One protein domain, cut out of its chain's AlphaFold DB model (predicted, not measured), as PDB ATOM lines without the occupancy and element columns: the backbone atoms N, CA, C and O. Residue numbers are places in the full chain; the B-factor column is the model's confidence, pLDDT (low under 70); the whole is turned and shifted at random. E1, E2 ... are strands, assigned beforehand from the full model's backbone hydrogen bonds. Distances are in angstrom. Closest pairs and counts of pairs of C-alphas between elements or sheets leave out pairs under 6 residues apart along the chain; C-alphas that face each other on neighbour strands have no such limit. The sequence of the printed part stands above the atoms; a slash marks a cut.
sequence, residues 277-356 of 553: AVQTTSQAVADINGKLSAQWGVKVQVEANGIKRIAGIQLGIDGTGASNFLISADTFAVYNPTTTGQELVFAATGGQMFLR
ATOM      1  N   ALA A 277     -68.236  98.070 -10.385       59.66
ATOM      2  CA  ALA A 277     -66.957  97.578  -9.894       59.66
ATOM      3  C   ALA A 277     -66.122  98.770  -9.398       59.66
ATOM      4  O   ALA A 277     -65.602  99.557 -10.194       59.66
ATOM      5  N   VAL A 278     -66.006  98.915  -8.076       64.06
ATOM      6  CA  VAL A 278     -65.037  99.826  -7.453       64.06
ATOM      7  C   VAL A 278     -63.679  99.129  -7.463       64.06
ATOM      8  O   VAL A 278     -63.518  98.067  -6.870       64.06
ATOM      9  N   GLN A 279     -62.703  99.714  -8.154       65.81
ATOM     10  CA  GLN A 279     -61.324  99.231  -8.184       65.81
ATOM     11  C   GLN A 279     -60.435 100.211  -7.419       65.81
ATOM     12  O   GLN A 279     -60.208 101.340  -7.855       65.81
ATOM     13  N   THR A 280     -59.930  99.769  -6.271       65.88
ATOM     14  CA  THR A 280     -58.848 100.411  -5.523       65.88
ATOM     15  C   THR A 280     -57.527  99.796  -5.965       65.88
ATOM     16  O   THR A 280     -57.335  98.585  -5.888       65.88
ATOM     17  N   THR A 281     -56.598 100.612  -6.457       63.75
ATOM     18  CA  THR A 281     -55.246 100.162  -6.810       63.75
ATOM     19  C   THR A 281     -54.249 100.921  -5.950       63.75
ATOM     20  O   THR A 281     -54.227 102.149  -5.950       63.75
ATOM     21  N   SER A 282     -53.445 100.176  -5.194       60.94
ATOM     22  CA  SER A 282     -52.352 100.694  -4.375       60.94
ATOM     23  C   SER A 282     -51.101  99.911  -4.738       60.94
ATOM     24  O   SER A 282     -51.067  98.693  -4.564       60.94
ATOM     25  N   GLN A 283     -50.103 100.584  -5.306       61.59
ATOM     26  CA  GLN A 283     -48.857  99.950  -5.716       61.59
ATOM     27  C   GLN A 283     -47.681 100.868  -5.376       61.59
ATOM     28  O   GLN A 283     -47.599 101.995  -5.861       61.59
ATOM     29  N   ALA A 284     -46.767 100.368  -4.548       55.25
ATOM     30  CA  ALA A 284     -45.460 100.966  -4.315       55.25
ATOM     31  C   ALA A 284     -44.417 100.008  -4.895       55.25
ATOM     32  O   ALA A 284     -44.261  98.895  -4.395       55.25
ATOM     33  N   VAL A 285     -43.746 100.408  -5.976       52.03
ATOM     34  CA  VAL A 285     -42.673  99.613  -6.587       52.03
ATOM     35  C   VAL A 285     -41.371 100.393  -6.468       52.03
ATOM     36  O   VAL A 285     -41.247 101.506  -6.983       52.03
ATOM     37  N   ALA A 286     -40.401  99.799  -5.776       49.66
ATOM     38  CA  ALA A 286     -39.007 100.201  -5.858       49.66
ATOM     39  C   ALA A 286     -38.374  99.426  -7.021       49.66
ATOM     40  O   ALA A 286     -38.149  98.222  -6.909       49.66
ATOM     41  N   ASP A 287     -38.150 100.093  -8.155       50.81
ATOM     42  CA  ASP A 287     -37.362  99.509  -9.241       50.81
ATOM     43  C   ASP A 287     -35.872  99.474  -8.844       50.81
ATOM     44  O   ASP A 287     -35.370 100.371  -8.158       50.81
ATOM     45  N   ILE A 288     -35.153  98.455  -9.311       44.56
ATOM     46  CA  ILE A 288     -33.718  98.196  -9.089       44.56
ATOM     47  C   ILE A 288     -32.796  99.320  -9.603       44.56
ATOM     48  O   ILE A 288     -31.605  99.323  -9.305       44.56
ATOM     49  N   ASN A 289     -33.351 100.311 -10.309       53.22
ATOM     50  CA  ASN A 289     -32.669 101.521 -10.774       53.22
ATOM     51  C   ASN A 289     -32.861 102.755  -9.860       53.22
ATOM     52  O   ASN A 289     -32.481 103.860 -10.239       53.22
ATOM     53  N   GLY A 290     -33.465 102.609  -8.672       54.25
ATOM     54  CA  GLY A 290     -33.554 103.685  -7.671       54.25
ATOM     55  C   GLY A 290     -34.668 104.720  -7.885       54.25
ATOM     56  O   GLY A 290     -34.700 105.730  -7.183       54.25
ATOM     57  N   LYS A 291     -35.611 104.481  -8.806       57.28
ATOM     58  CA  LYS A 291     -36.839 105.282  -8.943       57.28
ATOM     59  C   LYS A 291     -37.977 104.648  -8.143       57.28
ATOM     60  O   LYS A 291     -38.548 103.639  -8.553       57.28
ATOM     61  N   LEU A 292     -38.309 105.246  -7.000       59.56
ATOM     62  CA  LEU A 292     -39.490 104.889  -6.218       59.56
ATOM     63  C   LEU A 292     -40.734 105.446  -6.918       59.56
ATOM     64  O   LEU A 292     -40.924 106.658  -6.955       59.56
ATOM     65  N   SER A 293     -41.573 104.567  -7.463       62.88
ATOM     66  CA  SER A 293     -42.877 104.949  -8.015       62.88
ATOM     67  C   SER A 293     -43.955 104.471  -7.047       62.88
ATOM     68  O   SER A 293     -44.064 103.274  -6.769       62.88
ATOM     69  N   ALA A 294     -44.729 105.401  -6.498       70.44
ATOM     70  CA  ALA A 294     -45.843 105.100  -5.607       70.44
ATOM     71  C   ALA A 294     -47.110 105.687  -6.215       70.44
ATOM     72  O   ALA A 294     -47.156 106.881  -6.511       70.44
ATOM     73  N   GLN A 295     -48.121 104.847  -6.414       78.88
ATOM     74  CA  GLN A 295     -49.412 105.253  -6.951       78.88
ATOM     75  C   GLN A 295     -50.545 104.681  -6.103       78.88
ATOM     76  O   GLN A 295     -50.556 103.497  -5.755       78.88
ATOM     77  N   TRP A 296     -51.509 105.537  -5.791       84.94
ATOM     78  CA  TRP A 296     -52.767 105.180  -5.154       84.94
ATOM     79  C   TRP A 296     -53.907 105.804  -5.946       84.94
ATOM     80  O   TRP A 296     -53.858 106.980  -6.310       84.94
ATOM     81  N   GLY A 297     -54.948 105.031  -6.221       82.69
ATOM     82  CA  GLY A 297     -56.117 105.556  -6.901       82.69
ATOM     83  C   GLY A 297     -57.362 104.728  -6.660       82.69
ATOM     84  O   GLY A 297     -57.307 103.527  -6.375       82.69
ATOM     85  N   VAL A 298     -58.497 105.400  -6.801       83.88
ATOM     86  CA  VAL A 298     -59.824 104.793  -6.767       83.88
ATOM     87  C   VAL A 298     -60.480 105.066  -8.104       83.88
ATOM     88  O   VAL A 298     -60.568 106.216  -8.534       83.88
ATOM     89  N   LYS A 299     -60.953 104.006  -8.756       83.50
ATOM     90  CA  LYS A 299     -61.717 104.078  -9.996       83.50
ATOM     91  C   LYS A 299     -63.084 103.451  -9.770       83.50
ATOM     92  O   LYS A 299     -63.180 102.295  -9.361       83.50
ATOM     93  N   VAL A 300     -64.129 104.192 -10.103       82.00
ATOM     94  CA  VAL A 300     -65.487 103.671 -10.244       82.00
ATOM     95  C   VAL A 300     -65.815 103.677 -11.724       82.00
ATOM     96  O   VAL A 300     -65.757 104.714 -12.387       82.00
ATOM     97  N   GLN A 301     -66.119 102.499 -12.250       75.62
ATOM     98  CA  GLN A 301     -66.495 102.323 -13.641       75.62
ATOM     99  C   GLN A 301     -67.915 101.775 -13.687       75.62
ATOM    100  O   GLN A 301     -68.198 100.734 -13.096       75.62
ATOM    101  N   VAL A 302     -68.783 102.478 -14.408       77.75
ATOM    102  CA  VAL A 302     -70.132 102.007 -14.719       77.75
ATOM    103  C   VAL A 302     -70.256 101.927 -16.231       77.75
ATOM    104  O   VAL A 302     -69.904 102.861 -16.958       77.75
ATOM    105  N   GLU A 303     -70.732 100.784 -16.702       71.50
ATOM    106  CA  GLU A 303     -71.025 100.540 -18.106       71.50
ATOM    107  C   GLU A 303     -72.536 100.390 -18.245       71.50
ATOM    108  O   GLU A 303     -73.119  99.411 -17.788       71.50
ATOM    109  N   ALA A 304     -73.169 101.403 -18.834       68.31
ATOM    110  CA  ALA A 304     -74.600 101.425 -19.108       68.31
ATOM    111  C   ALA A 304     -74.803 101.729 -20.595       68.31
ATOM    112  O   ALA A 304     -74.235 102.690 -21.118       68.31
ATOM    113  N   ASN A 305     -75.593 100.904 -21.288       66.25
ATOM    114  CA  ASN A 305     -75.903 101.056 -22.718       66.25
ATOM    115  C   ASN A 305     -74.659 101.184 -23.630       66.25
ATOM    116  O   ASN A 305     -74.671 101.938 -24.599       66.25
ATOM    117  N   GLY A 306     -73.564 100.485 -23.304       69.25
ATOM    118  CA  GLY A 306     -72.312 100.500 -24.077       69.25
ATOM    119  C   GLY A 306     -71.436 101.749 -23.894       69.25
ATOM    120  O   GLY A 306     -70.367 101.830 -24.496       69.25
ATOM    121  N   ILE A 307     -71.842 102.710 -23.055       67.88
ATOM    122  CA  ILE A 307     -71.044 103.897 -22.721       67.88
ATOM    123  C   ILE A 307     -70.361 103.665 -21.372       67.88
ATOM    124  O   ILE A 307     -71.015 103.559 -20.332       67.88
ATOM    125  N   LYS A 308     -69.027 103.610 -21.386       74.38
ATOM    126  CA  LYS A 308     -68.207 103.511 -20.174       74.38
ATOM    127  C   LYS A 308     -68.044 104.896 -19.563       74.38
ATOM    128  O   LYS A 308     -67.360 105.739 -20.138       74.38
ATOM    129  N   ARG A 309     -68.639 105.122 -18.391       77.75
ATOM    130  CA  ARG A 309     -68.364 106.311 -17.575       77.75
ATOM    131  C   ARG A 309     -67.413 105.930 -16.452       77.75
ATOM    132  O   ARG A 309     -67.646 104.959 -15.730       77.75
ATOM    133  N   ILE A 310     -66.324 106.681 -16.343       76.94
ATOM    134  CA  ILE A 310     -65.285 106.462 -15.342       76.94
ATOM    135  C   ILE A 310     -65.188 107.721 -14.491       76.94
ATOM    136  O   ILE A 310     -64.924 108.803 -15.011       76.94
ATOM    137  N   ALA A 311     -65.380 107.558 -13.185       83.25
ATOM    138  CA  ALA A 311     -65.069 108.574 -12.192       83.25
ATOM    139  C   ALA A 311     -63.935 108.056 -11.298       83.25
ATOM    140  O   ALA A 311     -63.975 106.909 -10.849       83.25
ATOM    141  N   GLY A 312     -62.913 108.867 -11.041       85.75
ATOM    142  CA  GLY A 312     -61.797 108.433 -10.208       85.75
ATOM    143  C   GLY A 312     -60.825 109.535  -9.819       85.75
ATOM    144  O   GLY A 312     -60.767 110.592 -10.450       85.75
ATOM    145  N   ILE A 313     -60.064 109.255  -8.764       89.19
ATOM    146  CA  ILE A 313     -58.998 110.108  -8.233       89.19
ATOM    147  C   ILE A 313     -57.717 109.279  -8.206       89.19
ATOM    148  O   ILE A 313     -57.742 108.120  -7.783       89.19
ATOM    149  N   GLN A 314     -56.607 109.873  -8.634       86.88
ATOM    150  CA  GLN A 314     -55.285 109.264  -8.582       86.88
ATOM    151  C   GLN A 314     -54.269 110.230  -7.972       86.88
ATOM    152  O   GLN A 314     -54.199 111.406  -8.330       86.88
ATOM    153  N   LEU A 315     -53.465 109.695  -7.061       86.06
ATOM    154  CA  LEU A 315     -52.285 110.317  -6.480       86.06
ATOM    155  C   LEU A 315     -51.082 109.458  -6.849       86.06
ATOM    156  O   LEU A 315     -51.107 108.240  -6.661       86.06
ATOM    157  N   GLY A 316     -50.016 110.069  -7.345       84.69
ATOM    158  CA  GLY A 316     -48.796 109.313  -7.574       84.69
ATOM    159  C   GLY A 316     -47.588 110.171  -7.876       84.69
ATOM    160  O   GLY A 316     -47.712 111.301  -8.342       84.69
ATOM    161  N   ILE A 317     -46.420 109.607  -7.600       79.94
ATOM    162  CA  ILE A 317     -45.133 110.156  -8.014       79.94
ATOM    163  C   ILE A 317     -44.644 109.265  -9.146       79.94
ATOM    164  O   ILE A 317     -44.527 108.047  -8.972       79.94
ATOM    165  N   ASP A 318     -44.434 109.852 -10.322       76.19
ATOM    166  CA  ASP A 318     -43.901 109.095 -11.447       76.19
ATOM    167  C   ASP A 318     -42.418 108.778 -11.239       76.19
ATOM    168  O   ASP A 318     -41.749 109.328 -10.361       76.19
ATOM    169  N   GLY A 319     -41.868 107.906 -12.079       68.56
ATOM    170  CA  GLY A 319     -40.456 107.578 -11.983       68.56
ATOM    171  C   GLY A 319     -39.558 108.822 -12.062       68.56
ATOM    172  O   GLY A 319     -38.493 108.828 -11.474       68.56
ATOM    173  N   THR A 320     -39.910 109.886 -12.789       75.62
ATOM    174  CA  THR A 320     -39.087 111.115 -12.882       75.62
ATOM    175  C   THR A 320     -39.138 112.003 -11.637       75.62
ATOM    176  O   THR A 320     -38.373 112.961 -11.563       75.62
ATOM    177  N   GLY A 321     -39.960 111.649 -10.645       74.94
ATOM    178  CA  GLY A 321     -40.129 112.398  -9.404       74.94
ATOM    179  C   GLY A 321     -41.230 113.458  -9.474       74.94
ATOM    180  O   GLY A 321     -41.350 114.253  -8.544       74.94
ATOM    181  N   ALA A 322     -42.034 113.493 -10.543       80.06
ATOM    182  CA  ALA A 322     -43.144 114.431 -10.645       80.06
ATOM    183  C   ALA A 322     -44.347 113.923  -9.838       80.06
ATOM    184  O   ALA A 322     -44.867 112.830 -10.082       80.06
ATOM    185  N   SER A 323     -44.793 114.731  -8.878       85.44
ATOM    186  CA  SER A 323     -45.999 114.480  -8.086       85.44
ATOM    187  C   SER A 323     -47.242 114.910  -8.859       85.44
ATOM    188  O   SER A 323     -47.368 116.073  -9.236       85.44
ATOM    189  N   ASN A 324     -48.182 113.990  -9.050       82.94
ATOM    190  CA  ASN A 324     -49.415 114.214  -9.794       82.94
ATOM    191  C   ASN A 324     -50.641 113.990  -8.896       82.94
ATOM    192  O   ASN A 324     -50.733 112.983  -8.189       82.94
ATOM    193  N   PHE A 325     -51.605 114.910  -8.973       90.12
ATOM    194  CA  PHE A 325     -52.958 114.745  -8.441       90.12
ATOM    195  C   PHE A 325     -53.951 114.883  -9.591       90.12
ATOM    196  O   PHE A 325     -54.099 115.961 -10.165       90.12
ATOM    197  N   LEU A 326     -54.594 113.776  -9.956       86.88
ATOM    198  CA  LEU A 326     -55.427 113.677 -11.148       86.88
ATOM    199  C   LEU A 326     -56.853 113.297 -10.755       86.88
ATOM    200  O   LEU A 326     -57.069 112.380  -9.962       86.88
ATOM    201  N   ILE A 327     -57.826 113.990 -11.339       90.25
ATOM    202  CA  ILE A 327     -59.255 113.720 -11.166       90.25
ATOM    203  C   ILE A 327     -59.859 113.537 -12.558       90.25
ATOM    204  O   ILE A 327     -59.699 114.399 -13.419       90.25
ATOM    205  N   SER A 328     -60.568 112.428 -12.771       88.44
ATOM    206  CA  SER A 328     -61.349 112.173 -13.985       88.44
ATOM    207  C   SER A 328     -62.816 112.044 -13.605       88.44
ATOM    208  O   SER A 328     -63.166 111.132 -12.858       88.44
ATOM    209  N   ALA A 329     -63.666 112.944 -14.098       88.00
ATOM    210  CA  ALA A 329     -65.116 112.915 -13.911       88.00
ATOM    211  C   ALA A 329     -65.815 113.800 -14.960       88.00
ATOM    212  O   ALA A 329     -65.229 114.779 -15.419       88.00
ATOM    213  N   ASP A 330     -67.081 113.504 -15.281       88.06
ATOM    214  CA  ASP A 330     -67.926 114.382 -16.117       88.06
ATOM    215  C   ASP A 330     -68.188 115.742 -15.432       88.06
ATOM    216  O   ASP A 330     -68.238 116.789 -16.080       88.06
ATOM    217  N   THR A 331     -68.329 115.716 -14.104       89.62
ATOM    218  CA  THR A 331     -68.476 116.893 -13.246       89.62
ATOM    219  C   THR A 331     -67.710 116.654 -11.952       89.62
ATOM    220  O   THR A 331     -68.002 115.706 -11.223       89.62
ATOM    221  N   PHE A 332     -66.759 117.531 -11.640       92.75
ATOM    222  CA  PHE A 332     -66.133 117.612 -10.320       92.75
ATOM    223  C   PHE A 332     -66.658 118.858  -9.616       92.75
ATOM    224  O   PHE A 332     -66.464 119.956 -10.123       92.75
ATOM    225  N   ALA A 333     -67.332 118.707  -8.478       91.81
ATOM    226  CA  ALA A 333     -67.958 119.816  -7.769       91.81
ATOM    227  C   ALA A 333     -67.775 119.680  -6.256       91.81
ATOM    228  O   ALA A 333     -67.918 118.589  -5.704       91.81
ATOM    229  N   VAL A 334     -67.493 120.799  -5.591       92.00
ATOM    230  CA  VAL A 334     -67.459 120.893  -4.129       92.00
ATOM    231  C   VAL A 334     -68.693 121.653  -3.667       92.00
ATOM    232  O   VAL A 334     -68.939 122.779  -4.106       92.00
ATOM    233  N   TYR A 335     -69.460 121.036  -2.773       90.81
ATOM    234  CA  TYR A 335     -70.676 121.605  -2.202       90.81
ATOM    235  C   TYR A 335     -70.491 121.891  -0.714       90.81
ATOM    236  O   TYR A 335     -69.892 121.094   0.006       90.81
ATOM    237  N   ASN A 336     -71.055 123.002  -0.253       88.56
ATOM    238  CA  ASN A 336     -71.239 123.290   1.159       88.56
ATOM    239  C   ASN A 336     -72.661 122.864   1.574       88.56
ATOM    240  O   ASN A 336     -73.628 123.426   1.049       88.56
ATOM    241  N   PRO A 337     -72.831 121.870   2.461       86.62
ATOM    242  CA  PRO A 337     -74.146 121.516   2.980       86.62
ATOM    243  C   PRO A 337     -74.663 122.612   3.925       86.62
ATOM    244  O   PRO A 337     -74.012 122.963   4.906       86.62
ATOM    245  N   THR A 338     -75.850 123.143   3.642       85.62
ATOM    246  CA  THR A 338     -76.554 124.143   4.455       85.62
ATOM    247  C   THR A 338     -77.873 123.573   4.983       85.62
ATOM    248  O   THR A 338     -78.334 122.511   4.567       85.62
ATOM    249  N   THR A 339     -78.517 124.279   5.914       78.44
ATOM    250  CA  THR A 339     -79.807 123.865   6.497       78.44
ATOM    251  C   THR A 339     -80.957 123.819   5.486       78.44
ATOM    252  O   THR A 339     -81.988 123.215   5.769       78.44
ATOM    253  N   THR A 340     -80.790 124.436   4.313       81.19
ATOM    254  CA  THR A 340     -81.800 124.524   3.249       81.19
ATOM    255  C   THR A 340     -81.405 123.783   1.966       81.19
ATOM    256  O   THR A 340     -82.196 123.761   1.024       81.19
ATOM    257  N   GLY A 341     -80.220 123.154   1.904       86.12
ATOM    258  CA  GLY A 341     -79.776 122.392   0.734       86.12
ATOM    259  C   GLY A 341     -78.256 122.270   0.593       86.12
ATOM    260  O   GLY A 341     -77.518 122.285   1.569       86.12
ATOM    261  N   GLN A 342     -77.778 122.116  -0.641       86.81
ATOM    262  CA  GLN A 342     -76.352 122.077  -0.975       86.81
ATOM    263  C   GLN A 342     -75.992 123.291  -1.833       86.81
ATOM    264  O   GLN A 342     -76.534 123.471  -2.924       86.81
ATOM    265  N   GLU A 343     -75.062 124.119  -1.368       88.56
ATOM    266  CA  GLU A 343     -74.567 125.270  -2.123       88.56
ATOM    267  C   GLU A 343     -73.294 124.909  -2.890       88.56
ATOM    268  O   GLU A 343     -72.315 124.454  -2.306       88.56
ATOM    269  N   LEU A 344     -73.278 125.129  -4.208       89.25
ATOM    270  CA  LEU A 344     -72.073 124.915  -5.013       89.25
ATOM    271  C   LEU A 344     -70.993 125.953  -4.672       89.25
ATOM    272  O   LEU A 344     -71.234 127.150  -4.848       89.25
ATOM    273  N   VAL A 345     -69.803 125.496  -4.272       92.12
ATOM    274  CA  VAL A 345     -68.616 126.339  -4.043       92.12
ATOM    275  C   VAL A 345     -67.879 126.568  -5.365       92.12
ATOM    276  O   VAL A 345     -67.762 127.708  -5.829       92.12
ATOM    277  N   PHE A 346     -67.441 125.481  -6.007       95.38
ATOM    278  CA  PHE A 346     -66.877 125.488  -7.356       95.38
ATOM    279  C   PHE A 346     -67.144 124.159  -8.071       95.38
ATOM    280  O   PHE A 346     -67.305 123.124  -7.419       95.38
ATOM    281  N   ALA A 347     -67.175 124.187  -9.404       94.75
ATOM    282  CA  ALA A 347     -67.273 122.993 -10.237       94.75
ATOM    283  C   ALA A 347     -66.430 123.096 -11.508       94.75
ATOM    284  O   ALA A 347     -66.397 124.142 -12.146       94.75
ATOM    285  N   ALA A 348     -65.842 121.981 -11.927       94.38
ATOM    286  CA  ALA A 348     -65.344 121.776 -13.277       94.38
ATOM    287  C   ALA A 348     -66.325 120.867 -14.031       94.38
ATOM    288  O   ALA A 348     -66.524 119.712 -13.648       94.38
ATOM    289  N   THR A 349     -66.967 121.392 -15.074       92.31
ATOM    290  CA  THR A 349     -67.906 120.644 -15.926       92.31
ATOM    291  C   THR A 349     -67.910 121.227 -17.336       92.31
ATOM    292  O   THR A 349     -67.676 122.423 -17.518       92.31
ATOM    293  N   GLY A 350     -68.104 120.388 -18.356       88.56
ATOM    294  CA  GLY A 350     -68.119 120.838 -19.756       88.56
ATOM    295  C   GLY A 350     -66.824 121.526 -20.219       88.56
ATOM    296  O   GLY A 350     -66.865 122.379 -21.100       88.56
ATOM    297  N   GLY A 351     -65.683 121.201 -19.600       87.88
ATOM    298  CA  GLY A 351     -64.382 121.811 -19.904       87.88
ATOM    299  C   GLY A 351     -64.175 123.224 -19.340       87.88
ATOM    300  O   GLY A 351     -63.175 123.859 -19.664       87.88
ATOM    301  N   GLN A 352     -65.088 123.725 -18.503       89.31
ATOM    302  CA  GLN A 352     -64.988 125.040 -17.869       89.31
ATOM    303  C   GLN A 352     -64.975 124.917 -16.343       89.31
ATOM    304  O   GLN A 352     -65.597 124.022 -15.769       89.31
ATOM    305  N   MET A 353     -64.271 125.843 -15.690       92.88
ATOM    306  CA  MET A 353     -64.303 126.018 -14.240       92.88
ATOM    307  C   MET A 353     -65.325 127.101 -13.880       92.88
ATOM    308  O   MET A 353     -65.257 128.220 -14.387       92.88
ATOM    309  N   PHE A 354     -66.232 126.779 -12.965       92.69
ATOM    310  CA  PHE A 354     -67.221 127.680 -12.389       92.69
ATOM    311  C   PHE A 354     -66.876 127.922 -10.922       92.69
ATOM    312  O   PHE A 354     -66.831 126.985 -10.128       92.69
ATOM    313  N   LEU A 355     -66.659 129.183 -10.557       93.19
ATOM    314  CA  LEU A 355     -66.349 129.624  -9.195       93.19
ATOM    315  C   LEU A 355     -67.442 130.599  -8.752       93.19
ATOM    316  O   LEU A 355     -67.715 131.564  -9.463       93.19
ATOM    317  N   ARG A 356     -68.079 130.363  -7.597       87.62
ATOM    318  CA  ARG A 356     -69.145 131.250  -7.097       87.62
ATOM    319  C   ARG A 356     -68.595 132.572  -6.560       87.62
ATOM    320  O   ARG A 356     -69.090 133.637  -6.908       87.62
TER     321      ARG A 356
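AT A GLANCE: This is residues 277 to 356 of the 553 residues of the protein "DUF1983 domain-containing protein" of Leclercia adecarboxylata (UniProt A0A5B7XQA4). Two separate antiparallel sheets, a long four-stranded ribbon E1 to E4 and a smaller three-stranded one E5 to E7, are joined at a corner where E4 runs on into E5 at 84 degrees. No part covers the faces of either sheet, and the two share no core. The printed part has 80 residues with seven named strands, E1 to E7 along the chain, and no named helix; the class is all strand. Across the sheets the orders are E1 - E2 - E3 - E4 and E5 - E6 - E7. The whole is loose, with a radius of gyration of the C-alphas of 16.9 A, and elongated, spanning 55 by 33 by 26 A.

HOW THE PARTS SIT: Start at the first printed residue: E1, residues 277 to 286, and E2, residues 292 to 304, form an antiparallel hairpin at 166 degrees, where N 281 and O 297 are 3.0 A apart, within hydrogen-bond range. E3, residues 307 to 317, is the next antiparallel neighbour at 167 degrees, with N 300 and O 311 at 2.8 A; it bends by 53 degrees at residue 313. E4, residues 323 to 328, is the edge strand beside E3, with N 324 and O 316 at 2.8 A. These four make a meander, each strand the antiparallel neighbour of the one before, in a twisted sheet. E4 and E5, residues 331 to 338, meet only through their link. E6, residues 341 to 349, is antiparallel to E5 at 161 degrees, with N 336 and O 343 at 2.8 A, and bends by 74 degrees at residue 346. E7, residues 352 to 355, closes a second meander, E5 E6 E7, with N 354 and O 347 at 2.8 A. Among the pairs that are apart are E3 and E5, and E4 and E6.

IN THESE COORDINATES: Find C-alpha 277 at (-66.957, 97.578, -9.894); from there E1 runs 28.4 A to C-alpha 286. E2, the longest strand with 13 residues, runs 37.6 A to C-alpha 304 at (-74.600, 101.425, -19.108), and E3 returns over 30.4 A. E4 covers 16.6 A, E5 20.8 A and E6 20.5 A; E7 ends at C-alpha 355, at (-66.349, 129.624, -9.195).

THE WHOLE: Look for the two C-alphas farthest apart at Ile 288 and Thr 340, 56.2 A from each other. The printed part has no cut, and its six links between strands are tight. The mean pLDDT of the printed part is 78.4; residues 277 to 293, 304 to 307 and 319 are under 70.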